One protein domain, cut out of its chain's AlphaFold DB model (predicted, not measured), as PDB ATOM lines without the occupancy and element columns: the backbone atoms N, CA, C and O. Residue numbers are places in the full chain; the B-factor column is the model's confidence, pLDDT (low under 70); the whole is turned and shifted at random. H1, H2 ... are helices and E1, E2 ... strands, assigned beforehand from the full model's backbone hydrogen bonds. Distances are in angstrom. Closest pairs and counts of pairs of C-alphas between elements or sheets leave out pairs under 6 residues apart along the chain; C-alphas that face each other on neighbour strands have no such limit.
ATOM      1  N   GLU A   2      10.459 -33.630  -6.044       66.62
ATOM      2  CA  GLU A   2       9.262 -34.239  -6.666       66.62
ATOM      3  C   GLU A   2       8.300 -34.881  -5.659       66.62
ATOM      4  O   GLU A   2       7.132 -34.520  -5.663       66.62
ATOM      5  N   ALA A   3       8.784 -35.707  -4.725       73.88
ATOM      6  CA  ALA A   3       7.931 -36.308  -3.690       73.88
ATOM      7  C   ALA A   3       7.200 -35.265  -2.817       73.88
ATOM      8  O   ALA A   3       6.057 -35.470  -2.418       73.88
ATOM      9  N   LEU A   4       7.834 -34.115  -2.551       78.25
ATOM     10  CA  LEU A   4       7.198 -33.007  -1.833       78.25
ATOM     11  C   LEU A   4       6.103 -32.358  -2.687       78.25
ATOM     12  O   LEU A   4       5.014 -32.098  -2.186       78.25
ATOM     13  N   LEU A   5       6.370 -32.118  -3.974       78.25
ATOM     14  CA  LEU A   5       5.374 -31.577  -4.902       78.25
ATOM     15  C   LEU A   5       4.201 -32.544  -5.100       78.25
ATOM     16  O   LEU A   5       3.069 -32.088  -5.201       78.25
ATOM     17  N   GLU A   6       4.450 -33.853  -5.123       80.88
ATOM     18  CA  GLU A   6       3.418 -34.893  -5.191       80.88
ATOM     19  C   GLU A   6       2.583 -34.950  -3.910       80.88
ATOM     20  O   GLU A   6       1.357 -35.023  -3.981       80.88
ATOM     21  N   ALA A   7       3.217 -34.846  -2.739       82.56
ATOM     22  CA  ALA A   7       2.508 -34.754  -1.468       82.56
ATOM     23  C   ALA A   7       1.630 -33.493  -1.403       82.56
ATOM     24  O   ALA A   7       0.464 -33.573  -1.014       82.56
ATOM     25  N   ILE A   8       2.156 -32.341  -1.839       83.62
ATOM     26  CA  ILE A   8       1.402 -31.084  -1.940       83.62
ATOM     27  C   ILE A   8       0.235 -31.235  -2.925       83.62
ATOM     28  O   ILE A   8      -0.892 -30.893  -2.583       83.62
ATOM     29  N   ASP A   9       0.466 -31.787  -4.118       81.88
ATOM     30  CA  ASP A   9      -0.571 -32.023  -5.132       81.88
ATOM     31  C   ASP A   9      -1.697 -32.929  -4.612       81.88
ATOM     32  O   ASP A   9      -2.878 -32.624  -4.779       81.88
ATOM     33  N   ALA A  10      -1.346 -34.014  -3.918       81.50
ATOM     34  CA  ALA A  10      -2.309 -34.923  -3.307       81.50
ATOM     35  C   ALA A  10      -3.150 -34.241  -2.213       81.50
ATOM     36  O   ALA A  10      -4.346 -34.518  -2.105       81.50
ATOM     37  N   LEU A  11      -2.551 -33.342  -1.424       81.62
ATOM     38  CA  LEU A  11      -3.263 -32.542  -0.422       81.62
ATOM     39  C   LEU A  11      -4.210 -31.524  -1.079       81.62
ATOM     40  O   LEU A  11      -5.379 -31.448  -0.705       81.62
ATOM     41  N   LEU A  12      -3.740 -30.805  -2.103       82.69
ATOM     42  CA  LEU A  12      -4.521 -29.813  -2.857       82.69
ATOM     43  C   LEU A  12      -5.690 -30.440  -3.639       82.69
ATOM     44  O   LEU A  12      -6.744 -29.832  -3.789       82.69
ATOM     45  N   LYS A  13      -5.559 -31.688  -4.104       77.25
ATOM     46  CA  LYS A  13      -6.668 -32.428  -4.738       77.25
ATOM     47  C   LYS A  13      -7.813 -32.754  -3.773       77.25
ATOM     48  O   LYS A  13      -8.934 -32.955  -4.232       77.25
ATOM     49  N   ARG A  14      -7.544 -32.838  -2.464       76.50
ATOM     50  CA  ARG A  14      -8.548 -33.159  -1.429       76.50
ATOM     51  C   ARG A  14      -9.292 -31.923  -0.922       76.50
ATOM     52  O   ARG A  14     -10.459 -32.038  -0.567       76.50
ATOM     53  N   ASN A  15      -8.633 -30.765  -0.924       67.56
ATOM     54  CA  ASN A  15      -9.174 -29.475  -0.502       67.56
ATOM     55  C   ASN A  15      -9.060 -28.496  -1.674       67.56
ATOM     56  O   ASN A  15      -7.958 -28.024  -1.936       67.56
ATOM     57  N   LEU A  16     -10.161 -28.205  -2.380       67.12
ATOM     58  CA  LEU A  16     -10.170 -27.366  -3.590       67.12
ATOM     59  C   LEU A  16      -9.433 -26.026  -3.382       67.12
ATOM     60  O   LEU A  16      -9.975 -25.058  -2.861       67.12
ATOM     61  N   SER A  17      -8.169 -26.022  -3.794       77.50
ATOM     62  CA  SER A  17      -7.224 -24.914  -3.921       77.50
ATOM     63  C   SER A  17      -6.066 -25.463  -4.767       77.50
ATOM     64  O   SER A  17      -5.757 -26.651  -4.691       77.50
ATOM     65  N   PHE A  18      -5.476 -24.666  -5.651       80.06
ATOM     66  CA  PHE A  18      -4.385 -25.112  -6.524       80.06
ATOM     67  C   PHE A  18      -3.129 -24.294  -6.249       80.06
ATOM     68  O   PHE A  18      -3.204 -23.192  -5.710       80.06
ATOM     69  N   ALA A  19      -1.974 -24.822  -6.637       82.12
ATOM     70  CA  ALA A  19      -0.707 -24.107  -6.559       82.12
ATOM     71  C   ALA A  19       0.008 -24.142  -7.907       82.12
ATOM     72  O   ALA A  19      -0.144 -25.079  -8.693       82.12
ATOM     73  N   LEU A  20       0.822 -23.123  -8.157       83.06
ATOM     74  CA  LEU A  20       1.713 -23.085  -9.307       83.06
ATOM     75  C   LEU A  20       3.138 -23.332  -8.855       83.06
ATOM     76  O   LEU A  20       3.645 -22.679  -7.946       83.06
ATOM     77  N   SER A  21       3.795 -24.263  -9.530       85.88
ATOM     78  CA  SER A  21       5.217 -24.513  -9.368       85.88
ATOM     79  C   SER A  21       5.951 -24.109 -10.639       85.88
ATOM     80  O   SER A  21       5.557 -24.477 -11.748       85.88
ATOM     81  N   LYS A  22       7.025 -23.339 -10.462       87.38
ATOM     82  CA  LYS A  22       7.962 -22.971 -11.523       87.38
ATOM     83  C   LYS A  22       8.974 -24.117 -11.679       87.38
ATOM     84  O   LYS A  22       9.767 -24.321 -10.751       87.38
ATOM     85  N   PRO A  23       8.980 -24.863 -12.798       86.31
ATOM     86  CA  PRO A  23      10.018 -25.847 -13.092       86.31
ATOM     87  C   PRO A  23      11.408 -25.216 -12.999       86.31
ATOM     88  O   PRO A  23      11.553 -24.009 -13.198       86.31
ATOM     89  N   GLU A 331     -10.744 -13.955  -9.092       68.31
ATOM     90  CA  GLU A 331     -11.906 -14.864  -8.936       68.31
ATOM     91  C   GLU A 331     -12.057 -15.898 -10.071       68.31
ATOM     92  O   GLU A 331     -12.261 -17.076  -9.785       68.31
ATOM     93  N   ASP A 332     -11.830 -15.490 -11.327       69.50
ATOM     94  CA  ASP A 332     -11.973 -16.354 -12.509       69.50
ATOM     95  C   ASP A 332     -10.711 -16.452 -13.389       69.50
ATOM     96  O   ASP A 332     -10.741 -17.069 -14.460       69.50
ATOM     97  N   ARG A 333      -9.585 -15.837 -12.996       69.81
ATOM     98  CA  ARG A 333      -8.416 -15.712 -13.886       69.81
ATOM     99  C   ARG A 333      -7.091 -15.939 -13.178       69.81
ATOM    100  O   ARG A 333      -6.758 -15.274 -12.205       69.81
ATOM    101  N   LEU A 334      -6.281 -16.821 -13.761       76.69
ATOM    102  CA  LEU A 334      -4.849 -16.893 -13.497       76.69
ATOM    103  C   LEU A 334      -4.111 -15.992 -14.493       76.69
ATOM    104  O   LEU A 334      -4.138 -16.252 -15.696       76.69
ATOM    105  N   SER A 335      -3.403 -14.986 -13.993       75.62
ATOM    106  CA  SER A 335      -2.521 -14.134 -14.788       75.62
ATOM    107  C   SER A 335      -1.064 -14.448 -14.469       75.62
ATOM    108  O   SER A 335      -0.672 -14.532 -13.307       75.62
ATOM    109  N   VAL A 336      -0.252 -14.624 -15.510       80.19
ATOM    110  CA  VAL A 336       1.199 -14.814 -15.402       80.19
ATOM    111  C   VAL A 336       1.860 -13.694 -16.185       80.19
ATOM    112  O   VAL A 336       1.514 -13.468 -17.342       80.19
ATOM    113  N   THR A 337       2.797 -12.988 -15.566       78.38
ATOM    114  CA  THR A 337       3.481 -11.845 -16.173       78.38
ATOM    115  C   THR A 337       4.980 -11.903 -15.901       78.38
ATOM    116  O   THR A 337       5.456 -12.581 -14.988       78.38
ATOM    117  N   HIS A 338       5.743 -11.206 -16.736       82.50
ATOM    118  CA  HIS A 338       7.170 -10.979 -16.555       82.50
ATOM    119  C   HIS A 338       7.468  -9.528 -16.969       82.50
ATOM    120  O   HIS A 338       6.927  -9.112 -17.998       82.50
ATOM    121  N   PRO A 339       8.301  -8.766 -16.230       78.62
ATOM    122  CA  PRO A 339       8.594  -7.363 -16.548       78.62
ATOM    123  C   PRO A 339       9.094  -7.147 -17.984       78.62
ATOM    124  O   PRO A 339       8.644  -6.230 -18.661       78.62
ATOM    125  N   ASP A 340       9.939  -8.059 -18.472       77.56
ATOM    126  CA  ASP A 340      10.521  -8.008 -19.824       77.56
ATOM    127  C   ASP A 340       9.731  -8.820 -20.872       77.56
ATOM    128  O   ASP A 340      10.222  -9.083 -21.969       77.56
ATOM    129  N   GLY A 341       8.524  -9.279 -20.527       76.88
ATOM    130  CA  GLY A 341       7.704 -10.155 -21.368       76.88
ATOM    131  C   GLY A 341       7.959 -11.655 -21.166       76.88
ATOM    132  O   GLY A 341       9.022 -12.088 -20.718       76.88
ATOM    133  N   LEU A 342       6.938 -12.467 -21.468       76.94
ATOM    134  CA  LEU A 342       6.989 -13.925 -21.327       76.94
ATOM    135  C   LEU A 342       7.772 -14.568 -22.483       76.94
ATOM    136  O   LEU A 342       7.449 -14.382 -23.655       76.94
ATOM    137  N   LYS A 343       8.778 -15.369 -22.134       76.62
ATOM    138  CA  LYS A 343       9.533 -16.278 -23.014       76.62
ATOM    139  C   LYS A 343       8.915 -17.686 -22.989       76.62
ATOM    140  O   LYS A 343       7.831 -17.869 -22.447       76.62
ATOM    141  N   ALA A 344       9.599 -18.697 -23.536       77.56
ATOM    142  CA  ALA A 344       9.177 -20.100 -23.435       77.56
ATOM    143  C   ALA A 344       9.202 -20.596 -21.974       77.56
ATOM    144  O   ALA A 344      10.187 -21.167 -21.503       77.56
ATOM    145  N   VAL A 345       8.110 -20.370 -21.243       77.44
ATOM    146  CA  VAL A 345       7.912 -20.814 -19.858       77.44
ATOM    147  C   VAL A 345       6.874 -21.929 -19.808       77.44
ATOM    148  O   VAL A 345       5.842 -21.889 -20.480       77.44
ATOM    149  N   SER A 346       7.134 -22.914 -18.948       82.06
ATOM    150  CA  SER A 346       6.100 -23.823 -18.470       82.06
ATOM    151  C   SER A 346       5.901 -23.665 -16.971       82.06
ATOM    152  O   SER A 346       6.864 -23.465 -16.238       82.06
ATOM    153  N   LEU A 347       4.658 -23.755 -16.513       85.00
ATOM    154  CA  LEU A 347       4.291 -23.792 -15.103       85.00
ATOM    155  C   LEU A 347       3.573 -25.109 -14.820       85.00
ATOM    156  O   LEU A 347       2.703 -25.537 -15.585       85.00
ATOM    157  N   ARG A 348       3.938 -25.765 -13.719       85.12
ATOM    158  CA  ARG A 348       3.258 -26.970 -13.241       85.12
ATOM    159  C   ARG A 348       2.081 -26.537 -12.373       85.12
ATOM    160  O   ARG A 348       2.270 -25.795 -11.412       85.12
ATOM    161  N   VAL A 349       0.885 -27.005 -12.716       83.94
ATOM    162  CA  VAL A 349      -0.330 -26.768 -11.932       83.94
ATOM    163  C   VAL A 349      -0.519 -27.956 -10.994       83.94
ATOM    164  O   VAL A 349      -0.627 -29.090 -11.459       83.94
ATOM    165  N   LEU A 350      -0.524 -27.693  -9.689       85.06
ATOM    166  CA  LEU A 350      -0.759 -28.671  -8.625       85.06
ATOM    167  C   LEU A 350      -2.189 -28.507  -8.096       85.06
ATOM    168  O   LEU A 350      -2.642 -27.381  -7.913       85.06
ATOM    169  N   GLY A 351      -2.888 -29.601  -7.819       81.19
ATOM    170  CA  GLY A 351      -4.310 -29.636  -7.487       81.19
ATOM    171  C   GLY A 351      -5.188 -29.922  -8.709       81.19
ATOM    172  O   GLY A 351      -4.719 -30.392  -9.747       81.19
ATOM    173  N   ASN A 352      -6.488 -29.646  -8.593       73.19
ATOM    174  CA  ASN A 352      -7.447 -29.840  -9.686       73.19
ATOM    175  C   ASN A 352      -8.308 -28.589  -9.945       73.19
ATOM    176  O   ASN A 352      -9.508 -28.609  -9.675       73.19
ATOM    177  N   PRO A 353      -7.722 -27.477 -10.421       69.31
ATOM    178  CA  PRO A 353      -8.504 -26.280 -10.696       69.31
ATOM    179  C   PRO A 353      -9.239 -26.379 -12.038       69.31
ATOM    180  O   PRO A 353      -8.695 -26.900 -13.013       69.31
ATOM    181  N   SER A 354     -10.436 -25.811 -12.144       70.44
ATOM    182  CA  SER A 354     -11.156 -25.664 -13.419       70.44
ATOM    183  C   SER A 354     -10.551 -24.536 -14.270       70.44
ATOM    184  O   SER A 354     -11.183 -23.517 -14.505       70.44
ATOM    185  N   LEU A 355      -9.293 -24.686 -14.698       66.69
ATOM    186  CA  LEU A 355      -8.615 -23.714 -15.562       66.69
ATOM    187  C   LEU A 355      -8.928 -23.984 -17.034       66.69
ATOM    188  O   LEU A 355      -8.671 -25.089 -17.526       66.69
ATOM    189  N   VAL A 356      -9.397 -22.946 -17.725       64.31
ATOM    190  CA  VAL A 356      -9.494 -22.862 -19.185       64.31
ATOM    191  C   VAL A 356      -8.498 -21.791 -19.648       64.31
ATOM    192  O   VAL A 356      -8.544 -20.677 -19.126       64.31
ATOM    193  N   PRO A 357      -7.559 -22.092 -20.565       61.94
ATOM    194  CA  PRO A 357      -6.673 -21.076 -21.128       61.94
ATOM    195  C   PRO A 357      -7.490 -19.993 -21.837       61.94
ATOM    196  O   PRO A 357      -8.353 -20.321 -22.647       61.94
ATOM    197  N   VAL A 358      -7.206 -18.725 -21.551       57.75
ATOM    198  CA  VAL A 358      -7.792 -17.586 -22.270       57.75
ATOM    199  C   VAL A 358      -6.740 -17.047 -23.241       57.75
ATOM    200  O   VAL A 358      -5.585 -16.857 -22.855       57.75
ATOM    201  N   ASP A 359      -7.134 -16.814 -24.495       53.09
ATOM    202  CA  ASP A 359      -6.282 -16.484 -25.658       53.09
ATOM    203  C   ASP A 359      -5.525 -15.132 -25.588       53.09
ATOM    204  O   ASP A 359      -4.966 -14.670 -26.584       53.09
ATOM    205  N   GLU A 360      -5.454 -14.475 -24.426       54.19
ATOM    206  CA  GLU A 360      -4.758 -13.185 -24.265       54.19
ATOM    207  C   GLU A 360      -3.229 -13.315 -24.399       54.19
ATOM    208  O   GLU A 360      -2.557 -12.410 -24.901       54.19
ATOM    209  N   ALA A 361      -2.662 -14.464 -24.021       54.09
ATOM    210  CA  ALA A 361      -1.261 -14.793 -24.268       54.09
ATOM    211  C   ALA A 361      -1.168 -15.642 -25.539       54.09
ATOM    212  O   ALA A 361      -1.336 -16.855 -25.461       54.09
ATOM    213  N   ARG A 362      -0.933 -15.003 -26.698       58.00
ATOM    214  CA  ARG A 362      -0.768 -15.612 -28.039       58.00
ATOM    215  C   ARG A 362      -0.257 -17.069 -27.983       58.00
ATOM    216  O   ARG A 362       0.948 -17.308 -27.982       58.00
ATOM    217  N   GLY A 363      -1.169 -18.046 -27.952       62.28
ATOM    218  CA  GLY A 363      -0.845 -19.473 -28.022       62.28
ATOM    219  C   GLY A 363      -0.524 -20.208 -26.711       62.28
ATOM    220  O   GLY A 363       0.054 -21.293 -26.794       62.28
ATOM    221  N   ALA A 364      -0.876 -19.694 -25.526       72.62
ATOM    222  CA  ALA A 364      -0.742 -20.450 -24.276       72.62
ATOM    223  C   ALA A 364      -1.587 -21.743 -24.296       72.62
ATOM    224  O   ALA A 364      -2.762 -21.735 -24.652       72.62
ATOM    225  N   ARG A 365      -0.996 -22.878 -23.904       75.75
ATOM    226  CA  ARG A 365      -1.628 -24.208 -23.941       75.75
ATOM    227  C   ARG A 365      -1.597 -24.869 -22.578       75.75
ATOM    228  O   ARG A 365      -0.576 -24.857 -21.894       75.75
ATOM    229  N   LEU A 366      -2.701 -25.511 -22.216       77.12
ATOM    230  CA  LEU A 366      -2.779 -26.377 -21.049       77.12
ATOM    231  C   LEU A 366      -2.755 -27.829 -21.510       77.12
ATOM    232  O   LEU A 366      -3.641 -28.272 -22.234       77.12
ATOM    233  N   SER A 367      -1.724 -28.559 -21.105       79.44
ATOM    234  CA  SER A 367      -1.535 -29.969 -21.443       79.44
ATOM    235  C   SER A 367      -1.502 -30.824 -20.185       79.44
ATOM    236  O   SER A 367      -1.104 -30.347 -19.120       79.44
ATOM    237  N   THR A 368      -1.835 -32.101 -20.322       77.62
ATOM    238  CA  THR A 368      -1.712 -33.092 -19.252       77.62
ATOM    239  C   THR A 368      -0.673 -34.126 -19.667       77.62
ATOM    240  O   THR A 368      -0.736 -34.639 -20.782       77.62
ATOM    241  N   ASP A 369       0.304 -34.402 -18.805       70.44
ATOM    242  CA  ASP A 369       1.290 -35.455 -19.063       70.44
ATOM    243  C   ASP A 369       0.695 -36.862 -18.816       70.44
ATOM    244  O   ASP A 369      -0.387 -36.980 -18.234       70.44
ATOM    245  N   PRO A 370       1.376 -37.955 -19.217       64.50
ATOM    246  CA  PRO A 370       0.868 -39.320 -19.028       64.50
ATOM    247  C   PRO A 370       0.610 -39.721 -17.567       64.50
ATOM    248  O   PRO A 370      -0.076 -40.705 -17.314       64.50
ATOM    249  N   ARG A 371       1.152 -38.972 -16.595       60.91
ATOM    250  CA  ARG A 371       0.925 -39.175 -15.157       60.91
ATOM    251  C   ARG A 371      -0.242 -38.328 -14.631       60.91
ATOM    252  O   ARG A 371      -0.435 -38.235 -13.422       60.91
ATOM    253  N   GLY A 372      -1.010 -37.688 -15.514       65.44
ATOM    254  CA  GLY A 372      -2.145 -36.845 -15.147       65.44
ATOM    255  C   GLY A 372      -1.753 -35.461 -14.619       65.44
ATOM    256  O   GLY A 372      -2.606 -34.760 -14.075       65.44
ATOM    257  N   ARG A 373      -0.483 -35.044 -14.743       73.00
ATOM    258  CA  ARG A 373      -0.011 -33.744 -14.235       73.00
ATOM    259  C   ARG A 373      -0.285 -32.653 -15.264       73.00
ATOM    260  O   ARG A 373       0.089 -32.787 -16.429       73.00
ATOM    261  N   ARG A 374      -0.904 -31.552 -14.836       78.81
ATOM    262  CA  ARG A 374      -1.244 -30.428 -15.721       78.81
ATOM    263  C   ARG A 374      -0.086 -29.436 -15.835       78.81
ATOM    264  O   ARG A 374       0.590 -29.118 -14.855       78.81
ATOM    265  N   ARG A 375       0.131 -28.930 -17.048       81.06
ATOM    266  CA  ARG A 375       1.185 -27.973 -17.395       81.06
ATOM    267  C   ARG A 375       0.609 -26.846 -18.242       81.06
ATOM    268  O   ARG A 375       0.086 -27.107 -19.322       81.06
ATOM    269  N   LEU A 376       0.747 -25.611 -17.763       79.25
ATOM    270  CA  LEU A 376       0.498 -24.411 -18.557       79.25
ATOM    271  C   LEU A 376       1.787 -24.055 -19.301       79.25
ATOM    272  O   LEU A 376       2.839 -23.942 -18.679       79.25
ATOM    273  N   THR A 377       1.711 -23.901 -20.615       76.31
ATOM    274  CA  THR A 377       2.851 -23.627 -21.494       76.31
ATOM    275  C   THR A 377       2.584 -22.364 -22.285       76.31
ATOM    276  O   THR A 377       1.561 -22.284 -22.955       76.31
ATOM    277  N   VAL A 378       3.510 -21.411 -22.250       74.50
ATOM    278  CA  VAL A 378       3.470 -20.218 -23.102       74.50
ATOM    279  C   VAL A 378       4.593 -20.359 -24.135       74.50
ATOM    280  O   VAL A 378       5.761 -20.349 -23.741       74.50
ATOM    281  N   PRO A 379       4.282 -20.583 -25.426       64.94
ATOM    282  CA  PRO A 379       5.296 -20.677 -26.473       64.94
ATOM    283  C   PRO A 379       5.899 -19.298 -26.772       64.94
ATOM    284  O   PRO A 379       5.288 -18.266 -26.497       64.94
TER     285      PRO A 379
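AT A GLANCE: This is residues 2 to 23 and 331 to 379 of the 390 residues of an uncharacterized protein of Euryarchaeota archaeon (UniProt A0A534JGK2). A twisted antiparallel sheet, E1 E3 E5 E4, makes the body; helix H1 grazes it, and E2 lies away from H1. The 71 printed residues, mixed in class, include one named helix and five named strands. It is compact: radius of gyration of the C-alphas 12.6 A, spans 33 by 26 by 24 A.

IN THESE COORDINATES: Find C-alpha 2 at (9.262, -34.239, -6.666); H1 runs 18.6 A to residue 14. Then come E1, residues 19 to 21, E2, 333 to 337, E3, 345 to 350, E4, 365 to 368, and E5, 374 to 378, ending at (3.470, -20.218, -23.102).

HOW THE PARTS SIT: H1 only grazes the sheet; the closest C-alphas of H1 and E3, Asp 9 and Leu 350, are 4.8 A apart. In the hairpin E4 and E5, N 365 and O 377, 2.8 A, are within hydrogen-bond range, as are 8 of 9 O i to N i+4 pairs of H1.

THE WHOLE: Residues 24 to 330 are not printed, a 24.9 A gap. Of the printed residues, 20 have pLDDT under 70, among them residues 355 to 363 in the long link from E3 to E4.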